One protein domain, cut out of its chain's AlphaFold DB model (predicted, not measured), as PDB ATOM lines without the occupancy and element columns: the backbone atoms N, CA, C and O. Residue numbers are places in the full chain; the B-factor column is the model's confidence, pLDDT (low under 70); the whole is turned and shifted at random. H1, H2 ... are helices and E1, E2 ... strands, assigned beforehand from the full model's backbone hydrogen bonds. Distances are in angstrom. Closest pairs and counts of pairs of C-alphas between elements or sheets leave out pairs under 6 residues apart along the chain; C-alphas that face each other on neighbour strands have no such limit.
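Overview. This is residues 29 to 103 of the 161 residues of an uncharacterized protein of Maritimibacter sp. 55A14 (UniProt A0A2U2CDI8). Two helices, H1 and H2, make a helical hairpin on one side of the domain, offset along its length and overlapping only in part; a small two-stranded ribbon of E1 and E2 lies on the opposite side. Between them is a middle of loops, mostly from the long unnamed stretch of residues 32 to 59, while residues 87 to 96 lead from H2 back to the ribbon. The printed part has 75 residues, with two named strands and two named helices in the order E1, H1, H2, E2; the sheet, in the order E1 - E2, is antiparallel. The class is mixed, helices and strands, with 31 residues, under half, in named elements. The whole is compact, with a radius of gyration of the C-alphas of 12.0 A and spans of 30 by 29 by 20 A.

Along the chain. Begin at C-alpha 29, at (173.785, 165.673, 177.858), where E1 starts; it holds residues 29 to 31. After residues 32 to 59, look for C-alpha 60 at (169.166, 173.605, 161.726): there H1 begins, residues 60 to 69, 14.2 A from first to last C-alpha. Five residues later H2 takes residues 75 to 86, 16.4 A long. Last comes E2, residues 97 to 102, 14.6 A long, which ends at C-alpha 102, at (181.006, 171.306, 180.156).

Arrangement. Start with the sheet, where E1 and E2 are antiparallel neighbours with 127 degrees between their directions. Look at C-alphas 29 and 99, which face each other at 4.6 A, then at N 30 and O 98, and at N 98 and O 30, each pair within hydrogen-bond range at 2.9 A. Next compare H1 with H2: they touch, and their closest C-alphas, those of Val 64 and Leu 77, are 7.1 A apart. H2 touches H1 with residues 77 to 81 alone. The two run opposite ways at a shallow tilt of 16 degrees and form a helical hairpin. In both H1 and H2 every O i to N i+4 pair is within hydrogen-bond range. E1 and H2 are apart, and so are H1 and E2.

Size, cuts and confidence. The two C-alphas farthest apart, those of Ala 40 and Asp 86, are 33.7 A from each other. The first and last printed C-alphas, of Thr 29 and Arg 103, are 13.2 A apart. The link from E1 to H1 is long, with 28 residues; that from H1 to H2 is tight, with 5; that from H2 to E2 is short, with 10. The printed part has no cut. In the B-factor column you will find a mean pLDDT of 94.8 over the printed part of this model, and no printed residue is under 70.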
ATOM      1  N   THR A  29     175.026 165.581 178.629       95.94
ATOM      2  CA  THR A  29     173.785 165.673 177.858       95.94
ATOM      3  C   THR A  29     172.884 166.714 178.505       95.94
ATOM      4  O   THR A  29     172.615 166.627 179.700       95.94
ATOM      5  N   LEU A  30     172.419 167.683 177.719       95.06
ATOM      6  CA  LEU A  30     171.449 168.694 178.136       95.06
ATOM      7  C   LEU A  30     170.239 168.664 177.201       95.06
ATOM      8  O   LEU A  30     170.369 168.351 176.015       95.06
ATOM      9  N   THR A  31     169.072 169.039 177.715       97.00
ATOM     10  CA  THR A  31     167.887 169.287 176.887       97.00
ATOM     11  C   THR A  31     168.102 170.543 176.052       97.00
ATOM     12  O   THR A  31     168.377 171.609 176.595       97.00
ATOM     13  N   CYS A  32     167.955 170.439 174.734       96.94
ATOM     14  CA  CYS A  32     168.099 171.554 173.812       96.94
ATOM     15  C   CYS A  32     166.966 172.569 174.016       96.94
ATOM     16  O   CYS A  32     165.799 172.291 173.746       96.94
ATOM     17  N   SER A  33     167.322 173.751 174.504       96.69
ATOM     18  CA  SER A  33     166.417 174.871 174.775       96.69
ATOM     19  C   SER A  33     167.164 176.197 174.635       96.69
ATOM     20  O   SER A  33     168.392 176.222 174.734       96.69
ATOM     21  N   ASP A  34     166.444 177.307 174.457       94.50
ATOM     22  CA  ASP A  34     167.066 178.636 174.355       94.50
ATOM     23  C   ASP A  34     167.881 179.001 175.610       94.50
ATOM     24  O   ASP A  34     168.938 179.614 175.495       94.50
ATOM     25  N   GLU A  35     167.453 178.551 176.797       93.88
ATOM     26  CA  GLU A  35     168.204 178.714 178.049       93.88
ATOM     27  C   GLU A  35     169.557 177.996 177.983       93.88
ATOM     28  O   GLU A  35     170.608 178.602 178.195       93.88
ATOM     29  N   THR A  36     169.557 176.711 177.623       92.69
ATOM     30  CA  THR A  36     170.800 175.929 177.537       92.69
ATOM     31  C   THR A  36     171.719 176.362 176.396       92.69
ATOM     32  O   THR A  36     172.930 176.207 176.508       92.69
ATOM     33  N   LEU A  37     171.180 176.912 175.305       93.62
ATOM     34  CA  LEU A  37     171.965 177.440 174.181       93.62
ATOM     35  C   LEU A  37     172.514 178.849 174.448       93.62
ATOM     36  O   LEU A  37     173.188 179.413 173.586       93.62
ATOM     37  N   SER A  38     172.218 179.430 175.612       91.94
ATOM     38  CA  SER A  38     172.763 180.721 176.008       91.94
ATOM     39  C   SER A  38     174.230 180.607 176.428       91.94
ATOM     40  O   SER A  38     174.645 179.628 177.054       91.94
ATOM     41  N   ASP A  39     174.991 181.670 176.168       88.75
ATOM     42  CA  ASP A  39     176.407 181.797 176.545       88.75
ATOM     43  C   ASP A  39     176.650 181.735 178.067       88.75
ATOM     44  O   ASP A  39     177.789 181.584 178.512       88.75
ATOM     45  N   ALA A  40     175.589 181.863 178.871       87.69
ATOM     46  CA  ALA A  40     175.636 181.728 180.323       87.69
ATOM     47  C   ALA A  40     175.718 180.262 180.778       87.69
ATOM     48  O   ALA A  40     176.326 179.983 181.812       87.69
ATOM     49  N   VAL A  41     175.117 179.345 180.010       88.44
ATOM     50  CA  VAL A  41     175.001 177.918 180.353       88.44
ATOM     51  C   VAL A  41     175.969 177.075 179.527       88.44
ATOM     52  O   VAL A  41     176.654 176.201 180.051       88.44
ATOM     53  N   THR A  42     176.072 177.329 178.222       90.69
ATOM     54  CA  THR A  42     176.977 176.576 177.349       90.69
ATOM     55  C   THR A  42     177.898 177.493 176.558       90.69
ATOM     56  O   THR A  42     177.698 178.694 176.435       90.69
ATOM     57  N   HIS A  43     178.991 176.930 176.039       91.00
ATOM     58  CA  HIS A  43     179.929 177.696 175.222       91.00
ATOM     59  C   HIS A  43     179.221 178.268 173.976       91.00
ATOM     60  O   HIS A  43     178.551 177.483 173.304       91.00
ATOM     61  N   PRO A  44     179.530 179.503 173.519       92.00
ATOM     62  CA  PRO A  44     178.884 180.163 172.362       92.00
ATOM     63  C   PRO A  44     178.916 179.417 171.014       92.00
ATOM     64  O   PRO A  44     178.377 179.865 169.999       92.00
ATOM     65  N   LYS A  45     179.623 178.283 170.957       93.38
ATOM     66  CA  LYS A  45     179.664 177.399 169.786       93.38
ATOM     67  C   LYS A  45     178.435 176.480 169.725       93.38
ATOM     68  O   LYS A  45     178.074 176.041 168.636       93.38
ATOM     69  N   TYR A  46     177.833 176.179 170.877       95.12
ATOM     70  CA  TYR A  46     176.629 175.371 171.024       95.12
ATOM     71  C   TYR A  46     175.413 176.282 170.866       95.12
ATOM     72  O   TYR A  46     174.826 176.744 171.831       95.12
ATOM     73  N   ARG A  47     175.078 176.582 169.614       96.00
ATOM     74  CA  ARG A  47     173.981 177.474 169.225       96.00
ATOM     75  C   ARG A  47     173.200 176.867 168.067       96.00
ATOM     76  O   ARG A  47     173.720 175.978 167.390       96.00
ATOM     77  N   LYS A  48     171.999 177.380 167.789       96.69
ATOM     78  CA  LYS A  48     171.217 176.977 166.606       96.69
ATOM     79  C   LYS A  48     172.058 177.145 165.328       96.69
ATOM     80  O   LYS A  48     172.778 178.130 165.169       96.69
ATOM     81  N   GLY A  49     172.029 176.144 164.450       95.50
ATOM     82  CA  GLY A  49     172.869 176.025 163.252       95.50
ATOM     83  C   GLY A  49     174.317 175.585 163.518       95.50
ATOM     84  O   GLY A  49     175.037 175.244 162.580       95.50
ATOM     85  N   GLY A  50     174.753 175.576 164.780       96.00
ATOM     86  CA  GLY A  50     176.029 175.021 165.221       96.00
ATOM     87  C   GLY A  50     175.989 173.499 165.361       96.00
ATOM     88  O   GLY A  50     174.994 172.846 165.038       96.00
ATOM     89  N   ARG A  51     177.093 172.923 165.850       96.62
ATOM     90  CA  ARG A  51     177.200 171.484 166.119       96.62
ATOM     91  C   ARG A  51     177.377 171.205 167.606       96.62
ATOM     92  O   ARG A  51     178.131 171.901 168.288       96.62
ATOM     93  N   ASP A  52     176.713 170.159 168.078       96.56
ATOM     94  CA  ASP A  52     176.905 169.612 169.417       96.56
ATOM     95  C   ASP A  52     178.261 168.874 169.526       96.56
ATOM     96  O   ASP A  52     179.026 168.769 168.563       96.56
ATOM     97  N   ALA A  53     178.606 168.376 170.713       93.62
ATOM     98  CA  ALA A  53     179.866 167.673 170.960       93.62
ATOM     99  C   ALA A  53     179.960 166.314 170.239       93.62
ATOM    100  O   ALA A  53     181.067 165.818 170.040       93.62
ATOM    101  N   ALA A  54     178.831 165.732 169.819       92.69
ATOM    102  CA  ALA A  54     178.784 164.548 168.957       92.69
ATOM    103  C   ALA A  54     178.838 164.903 167.459       92.69
ATOM    104  O   ALA A  54     178.799 164.020 166.603       92.69
ATOM    105  N   GLY A  55     178.926 166.191 167.123       93.12
ATOM    106  CA  GLY A  55     178.964 166.668 165.752       93.12
ATOM    107  C   GLY A  55     177.600 166.707 165.071       93.12
ATOM    108  O   GLY A  55     177.576 166.813 163.848       93.12
ATOM    109  N   ARG A  56     176.478 166.633 165.795       95.75
ATOM    110  CA  ARG A  56     175.116 166.771 165.245       95.75
ATOM    111  C   ARG A  56     174.737 168.240 165.101       95.75
ATOM    112  O   ARG A  56     175.104 169.042 165.956       95.75
ATOM    113  N   LEU A  57     174.029 168.602 164.031       97.62
ATOM    114  CA  LEU A  57     173.506 169.964 163.862       97.62
ATOM    115  C   LEU A  57     172.412 170.260 164.894       97.62
ATOM    116  O   LEU A  57     171.539 169.427 165.110       97.62
ATOM    117  N   ILE A  58     172.453 171.446 165.498       98.19
ATOM    118  CA  ILE A  58     171.489 171.897 166.511       98.19
ATOM    119  C   ILE A  58     170.445 172.796 165.844       98.19
ATOM    120  O   ILE A  58     170.811 173.837 165.306       98.19
ATOM    121  N   CYS A  59     169.169 172.418 165.893       97.69
ATOM    122  CA  CYS A  59     168.005 173.152 165.377       97.69
ATOM    123  C   CYS A  59     168.280 173.810 164.006       97.69
ATOM    124  O   CYS A  59     168.212 175.041 163.883       97.69
ATOM    125  N   PRO A  60     168.696 173.036 162.984       97.25
ATOM    126  CA  PRO A  60     169.166 173.605 161.726       97.25
ATOM    127  C   PRO A  60     168.065 174.362 160.970       97.25
ATOM    128  O   PRO A  60     168.357 175.401 160.385       97.25
ATOM    129  N   ASP A  61     166.812 173.904 161.025       96.88
ATOM    130  CA  ASP A  61     165.692 174.578 160.358       96.88
ATOM    131  C   ASP A  61     165.373 175.941 160.986       96.88
ATOM    132  O   ASP A  61     165.148 176.920 160.269       96.88
ATOM    133  N   ASP A  62     165.418 176.043 162.316       96.44
ATOM    134  CA  ASP A  62     165.241 177.319 163.018       96.44
ATOM    135  C   ASP A  62     166.361 178.303 162.675       96.44
ATOM    136  O   ASP A  62     166.111 179.490 162.454       96.44
ATOM    137  N   ALA A  63     167.598 177.812 162.570       96.62
ATOM    138  CA  ALA A  63     168.729 178.631 162.157       96.62
ATOM    139  C   ALA A  63     168.609 179.100 160.700       96.62
ATOM    140  O   ALA A  63     168.919 180.255 160.416       96.62
ATOM    141  N   VAL A  64     168.120 178.256 159.785       97.94
ATOM    142  CA  VAL A  64     167.828 178.659 158.399       97.94
ATOM    143  C   VAL A  64     166.804 179.793 158.370       97.94
ATOM    144  O   VAL A  64     167.076 180.825 157.757       97.94
ATOM    145  N   LYS A  65     165.674 179.641 159.076       97.38
ATOM    146  CA  LYS A  65     164.630 180.679 159.152       97.38
ATOM    147  C   LYS A  65     165.183 181.997 159.696       97.38
ATOM    148  O   LYS A  65     164.887 183.055 159.149       97.38
ATOM    149  N   ALA A  66     166.005 181.940 160.745       95.94
ATOM    150  CA  ALA A  66     166.613 183.128 161.343       95.94
ATOM    151  C   ALA A  66     167.600 183.829 160.393       95.94
ATOM    152  O   ALA A  66     167.589 185.056 160.296       95.94
ATOM    153  N   ILE A  67     168.426 183.068 159.665       96.56
ATOM    154  CA  ILE A  67     169.359 183.610 158.665       96.56
ATOM    155  C   ILE A  67     168.588 184.299 157.535       96.56
ATOM    156  O   ILE A  67     168.933 185.419 157.165       96.56
ATOM    157  N   GLU A  68     167.539 183.661 157.011       97.25
ATOM    158  CA  GLU A  68     166.705 184.220 155.939       97.25
ATOM    159  C   GLU A  68     165.976 185.492 156.391       97.25
ATOM    160  O   GLU A  68     165.987 186.490 155.672       97.25
ATOM    161  N   ALA A  69     165.418 185.501 157.607       97.31
ATOM    162  CA  ALA A  69     164.768 186.680 158.184       97.31
ATOM    163  C   ALA A  69     165.732 187.864 158.376       97.31
ATOM    164  O   ALA A  69     165.328 189.017 158.249       97.31
ATOM    165  N   ALA A  70     167.012 187.587 158.642       97.06
ATOM    166  CA  ALA A  70     168.067 188.595 158.733       97.06
ATOM    167  C   ALA A  70     168.660 189.000 157.365       97.06
ATOM    168  O   ALA A  70     169.597 189.797 157.321       97.06
ATOM    169  N   GLY A  71     168.159 188.447 156.251       96.81
ATOM    170  CA  GLY A  71     168.680 188.700 154.903       96.81
ATOM    171  C   GLY A  71     170.039 188.048 154.610       96.81
ATOM    172  O   GLY A  71     170.727 188.452 153.674       96.81
ATOM    173  N   GLY A  72     170.454 187.063 155.411       96.00
ATOM    174  CA  GLY A  72     171.698 186.317 155.224       96.00
ATOM    175  C   GLY A  72     171.579 185.157 154.228       96.00
ATOM    176  O   GLY A  72     170.497 184.815 153.757       96.00
ATOM    177  N   ASP A  73     172.709 184.511 153.922       96.25
ATOM    178  CA  ASP A  73     172.770 183.353 153.019       96.25
ATOM    179  C   ASP A  73     172.689 182.013 153.788       96.25
ATOM    180  O   ASP A  73     173.673 181.614 154.420       96.25
ATOM    181  N   PRO A  74     171.573 181.258 153.711       96.94
ATOM    182  CA  PRO A  74     171.418 179.975 154.401       96.94
ATOM    183  C   PRO A  74     172.062 178.797 153.649       96.94
ATOM    184  O   PRO A  74     172.099 177.677 154.170       96.94
ATOM    185  N   ARG A  75     172.566 178.989 152.418       96.94
ATOM    186  CA  ARG A  75     173.083 177.894 151.573       96.94
ATOM    187  C   ARG A  75     174.197 177.072 152.240       96.94
ATOM    188  O   ARG A  75     174.163 175.851 152.080       96.94
ATOM    189  N   PRO A  76     175.168 177.645 152.983       95.69
ATOM    190  CA  PRO A  76     176.174 176.851 153.690       95.69
ATOM    191  C   PRO A  76     175.568 175.870 154.702       95.69
ATOM    192  O   PRO A  76     175.978 174.709 154.737       95.69
ATOM    193  N   LEU A  77     174.566 176.308 155.469       96.56
ATOM    194  CA  LEU A  77     173.881 175.462 156.446       96.56
ATOM    195  C   LEU A  77     173.037 174.390 155.751       96.56
ATOM    196  O   LEU A  77     173.153 173.216 156.089       96.56
ATOM    197  N   ARG A  78     172.289 174.750 154.699       97.19
ATOM    198  CA  ARG A  78     171.528 173.781 153.889       97.19
ATOM    199  C   ARG A  78     172.430 172.696 153.288       97.19
ATOM    200  O   ARG A  78     172.077 171.520 153.317       97.19
ATOM    201  N   ARG A  79     173.632 173.050 152.811       96.88
ATOM    202  CA  ARG A  79     174.633 172.065 152.351       96.88
ATOM    203  C   ARG A  79     175.106 171.147 153.481       96.88
ATOM    204  O   ARG A  79     175.295 169.957 153.246       96.88
ATOM    205  N   ALA A  80     175.302 171.679 154.687       94.31
ATOM    206  CA  ALA A  80     175.664 170.869 155.849       94.31
ATOM    207  C   ALA A  80     174.536 169.903 156.250       94.31
ATOM    208  O   ALA A  80     174.826 168.752 156.552       94.31
ATOM    209  N   MET A  81     173.273 170.335 156.188       97.00
ATOM    210  CA  MET A  81     172.104 169.482 156.445       97.00
ATOM    211  C   MET A  81     172.003 168.334 155.437       97.00
ATOM    212  O   MET A  81     171.805 167.191 155.834       97.00
ATOM    213  N   VAL A  82     172.186 168.619 154.141       96.06
ATOM    214  CA  VAL A  82     172.214 167.587 153.090       96.06
ATOM    215  C   VAL A  82     173.324 166.577 153.364       96.06
ATOM    216  O   VAL A  82     173.061 165.382 153.382       96.06
ATOM    217  N   ARG A  83     174.536 167.050 153.674       94.06
ATOM    218  CA  ARG A  83     175.661 166.169 154.013       94.06
ATOM    219  C   ARG A  83     175.365 165.288 155.228       94.06
ATOM    220  O   ARG A  83     175.660 164.102 155.193       94.06
ATOM    221  N   ASP A  84     174.820 165.857 156.300       94.38
ATOM    222  CA  ASP A  84     174.492 165.102 157.511       94.38
ATOM    223  C   ASP A  84     173.418 164.046 157.228       94.38
ATOM    224  O   ASP A  84     173.568 162.905 157.659       94.38
ATOM    225  N   ARG A  85     172.397 164.388 156.434       93.94
ATOM    226  CA  ARG A  85     171.373 163.443 155.974       93.94
ATOM    227  C   ARG A  85     171.979 162.297 155.165       93.94
ATOM    228  O   ARG A  85     171.662 161.145 155.434       93.94
ATOM    229  N   ASP A  86     172.857 162.600 154.213       93.75
ATOM    230  CA  ASP A  86     173.503 161.589 153.366       93.75
ATOM    231  C   ASP A  86     174.436 160.670 154.191       93.75
ATOM    232  O   ASP A  86     174.638 159.510 153.845       93.75
ATOM    233  N   LEU A  87     174.950 161.164 155.325       91.50
ATOM    234  CA  LEU A  87     175.714 160.397 156.318       91.50
ATOM    235  C   LEU A  87     174.840 159.723 157.396       91.50
ATOM    236  O   LEU A  87     175.385 159.126 158.324       91.50
ATOM    237  N   GLY A  88     173.509 159.846 157.336       91.94
ATOM    238  CA  GLY A  88     172.590 159.296 158.341       91.94
ATOM    239  C   GLY A  88     172.707 159.936 159.733       91.94
ATOM    240  O   GLY A  88     172.313 159.335 160.732       91.94
ATOM    241  N   ARG A  89     173.268 161.145 159.833       91.44
ATOM    242  CA  ARG A  89     173.440 161.865 161.097       91.44
ATOM    243  C   ARG A  89     172.185 162.674 161.422       91.44
ATOM    244  O   ARG A  89     171.885 163.655 160.749       91.44
ATOM    245  N   ALA A  90     171.490 162.293 162.491       94.25
ATOM    246  CA  ALA A  90     170.336 163.037 162.993       94.25
ATOM    247  C   ALA A  90     170.731 164.428 163.528       94.25
ATOM    248  O   ALA A  90     171.777 164.581 164.171       94.25
ATOM    249  N   SER A  91     169.873 165.424 163.293       96.44
ATOM    250  CA  SER A  91     169.922 166.729 163.957       96.44
ATOM    251  C   SER A  91     169.362 166.649 165.380       96.44
ATOM    252  O   SER A  91     168.714 165.677 165.770       96.44
ATOM    253  N   VAL A  92     169.647 167.677 166.176       97.50
ATOM    254  CA  VAL A  92     169.046 167.893 167.491       97.50
ATOM    255  C   VAL A  92     167.993 168.983 167.367       97.50
ATOM    256  O   VAL A  92     168.343 170.136 167.139       97.50
ATOM    257  N   GLU A  93     166.727 168.631 167.543       97.06
ATOM    258  CA  GLU A  93     165.626 169.597 167.552       97.06
ATOM    259  C   GLU A  93     165.377 170.169 168.954       97.06
ATOM    260  O   GLU A  93     165.844 169.618 169.957       97.06
ATOM    261  N   THR A  94     164.633 171.275 169.032       95.81
ATOM    262  CA  THR A  94     164.229 171.869 170.318       95.81
ATOM    263  C   THR A  94     163.492 170.830 171.173       95.81
ATOM    264  O   THR A  94     162.618 170.116 170.685       95.81
ATOM    265  N   GLY A  95     163.861 170.724 172.451       95.62
ATOM    266  CA  GLY A  95     163.382 169.697 173.382       95.62
ATOM    267  C   GLY A  95     164.127 168.358 173.300       95.62
ATOM    268  O   GLY A  95     163.966 167.524 174.186       95.62
ATOM    269  N   GLY A  96     164.959 168.145 172.276       96.31
ATOM    270  CA  GLY A  96     165.792 166.951 172.127       96.31
ATOM    271  C   GLY A  96     167.082 166.999 172.950       96.31
ATOM    272  O   GLY A  96     167.470 168.032 173.487       96.31
ATOM    273  N   GLU A  97     167.796 165.878 173.025       97.19
ATOM    274  CA  GLU A  97     169.065 165.788 173.753       97.19
ATOM    275  C   GLU A  97     170.251 166.297 172.920       97.19
ATOM    276  O   GLU A  97     170.576 165.730 171.869       97.19
ATOM    277  N   MET A  98     170.972 167.302 173.424       96.19
ATOM    278  CA  MET A  98     172.249 167.763 172.869       96.19
ATOM    279  C   MET A  98     173.424 167.364 173.759       96.19
ATOM    280  O   MET A  98     173.315 167.362 174.984       96.19
ATOM    281  N   ARG A  99     174.581 167.079 173.150       95.88
ATOM    282  CA  ARG A  99     175.827 166.871 173.897       95.88
ATOM    283  C   ARG A  99     176.662 168.139 173.925       95.88
ATOM    284  O   ARG A  99     176.933 168.717 172.876       95.88
ATOM    285  N   VAL A 100     177.154 168.538 175.090       94.25
ATOM    286  CA  VAL A 100     178.020 169.715 175.233       94.25
ATOM    287  C   VAL A 100     179.241 169.384 176.074       94.25
ATOM    288  O   VAL A 100     179.179 168.569 176.986       94.25
ATOM    289  N   VAL A 101     180.375 170.007 175.760       91.44
ATOM    290  CA  VAL A 101     181.551 169.963 176.629       91.44
ATOM    291  C   VAL A 101     181.329 170.986 177.730       91.44
ATOM    292  O   VAL A 101     181.331 172.190 177.462       91.44
ATOM    293  N   ASP A 102     181.170 170.501 178.954       88.75
ATOM    294  CA  ASP A 102     181.006 171.306 180.156       88.75
ATOM    295  C   ASP A 102     182.350 171.913 180.581       88.75
ATOM    296  O   ASP A 102     183.015 171.480 181.525       88.75
ATOM    297  N   ARG A 103     182.800 172.908 179.810       81.25
ATOM    298  CA  ARG A 103     184.114 173.545 179.971       81.25
ATOM    299  C   ARG A 103     184.297 174.163 181.359       81.25
ATOM    300  O   ARG A 103     185.421 174.200 181.855       81.25
TER     301      ARG A 103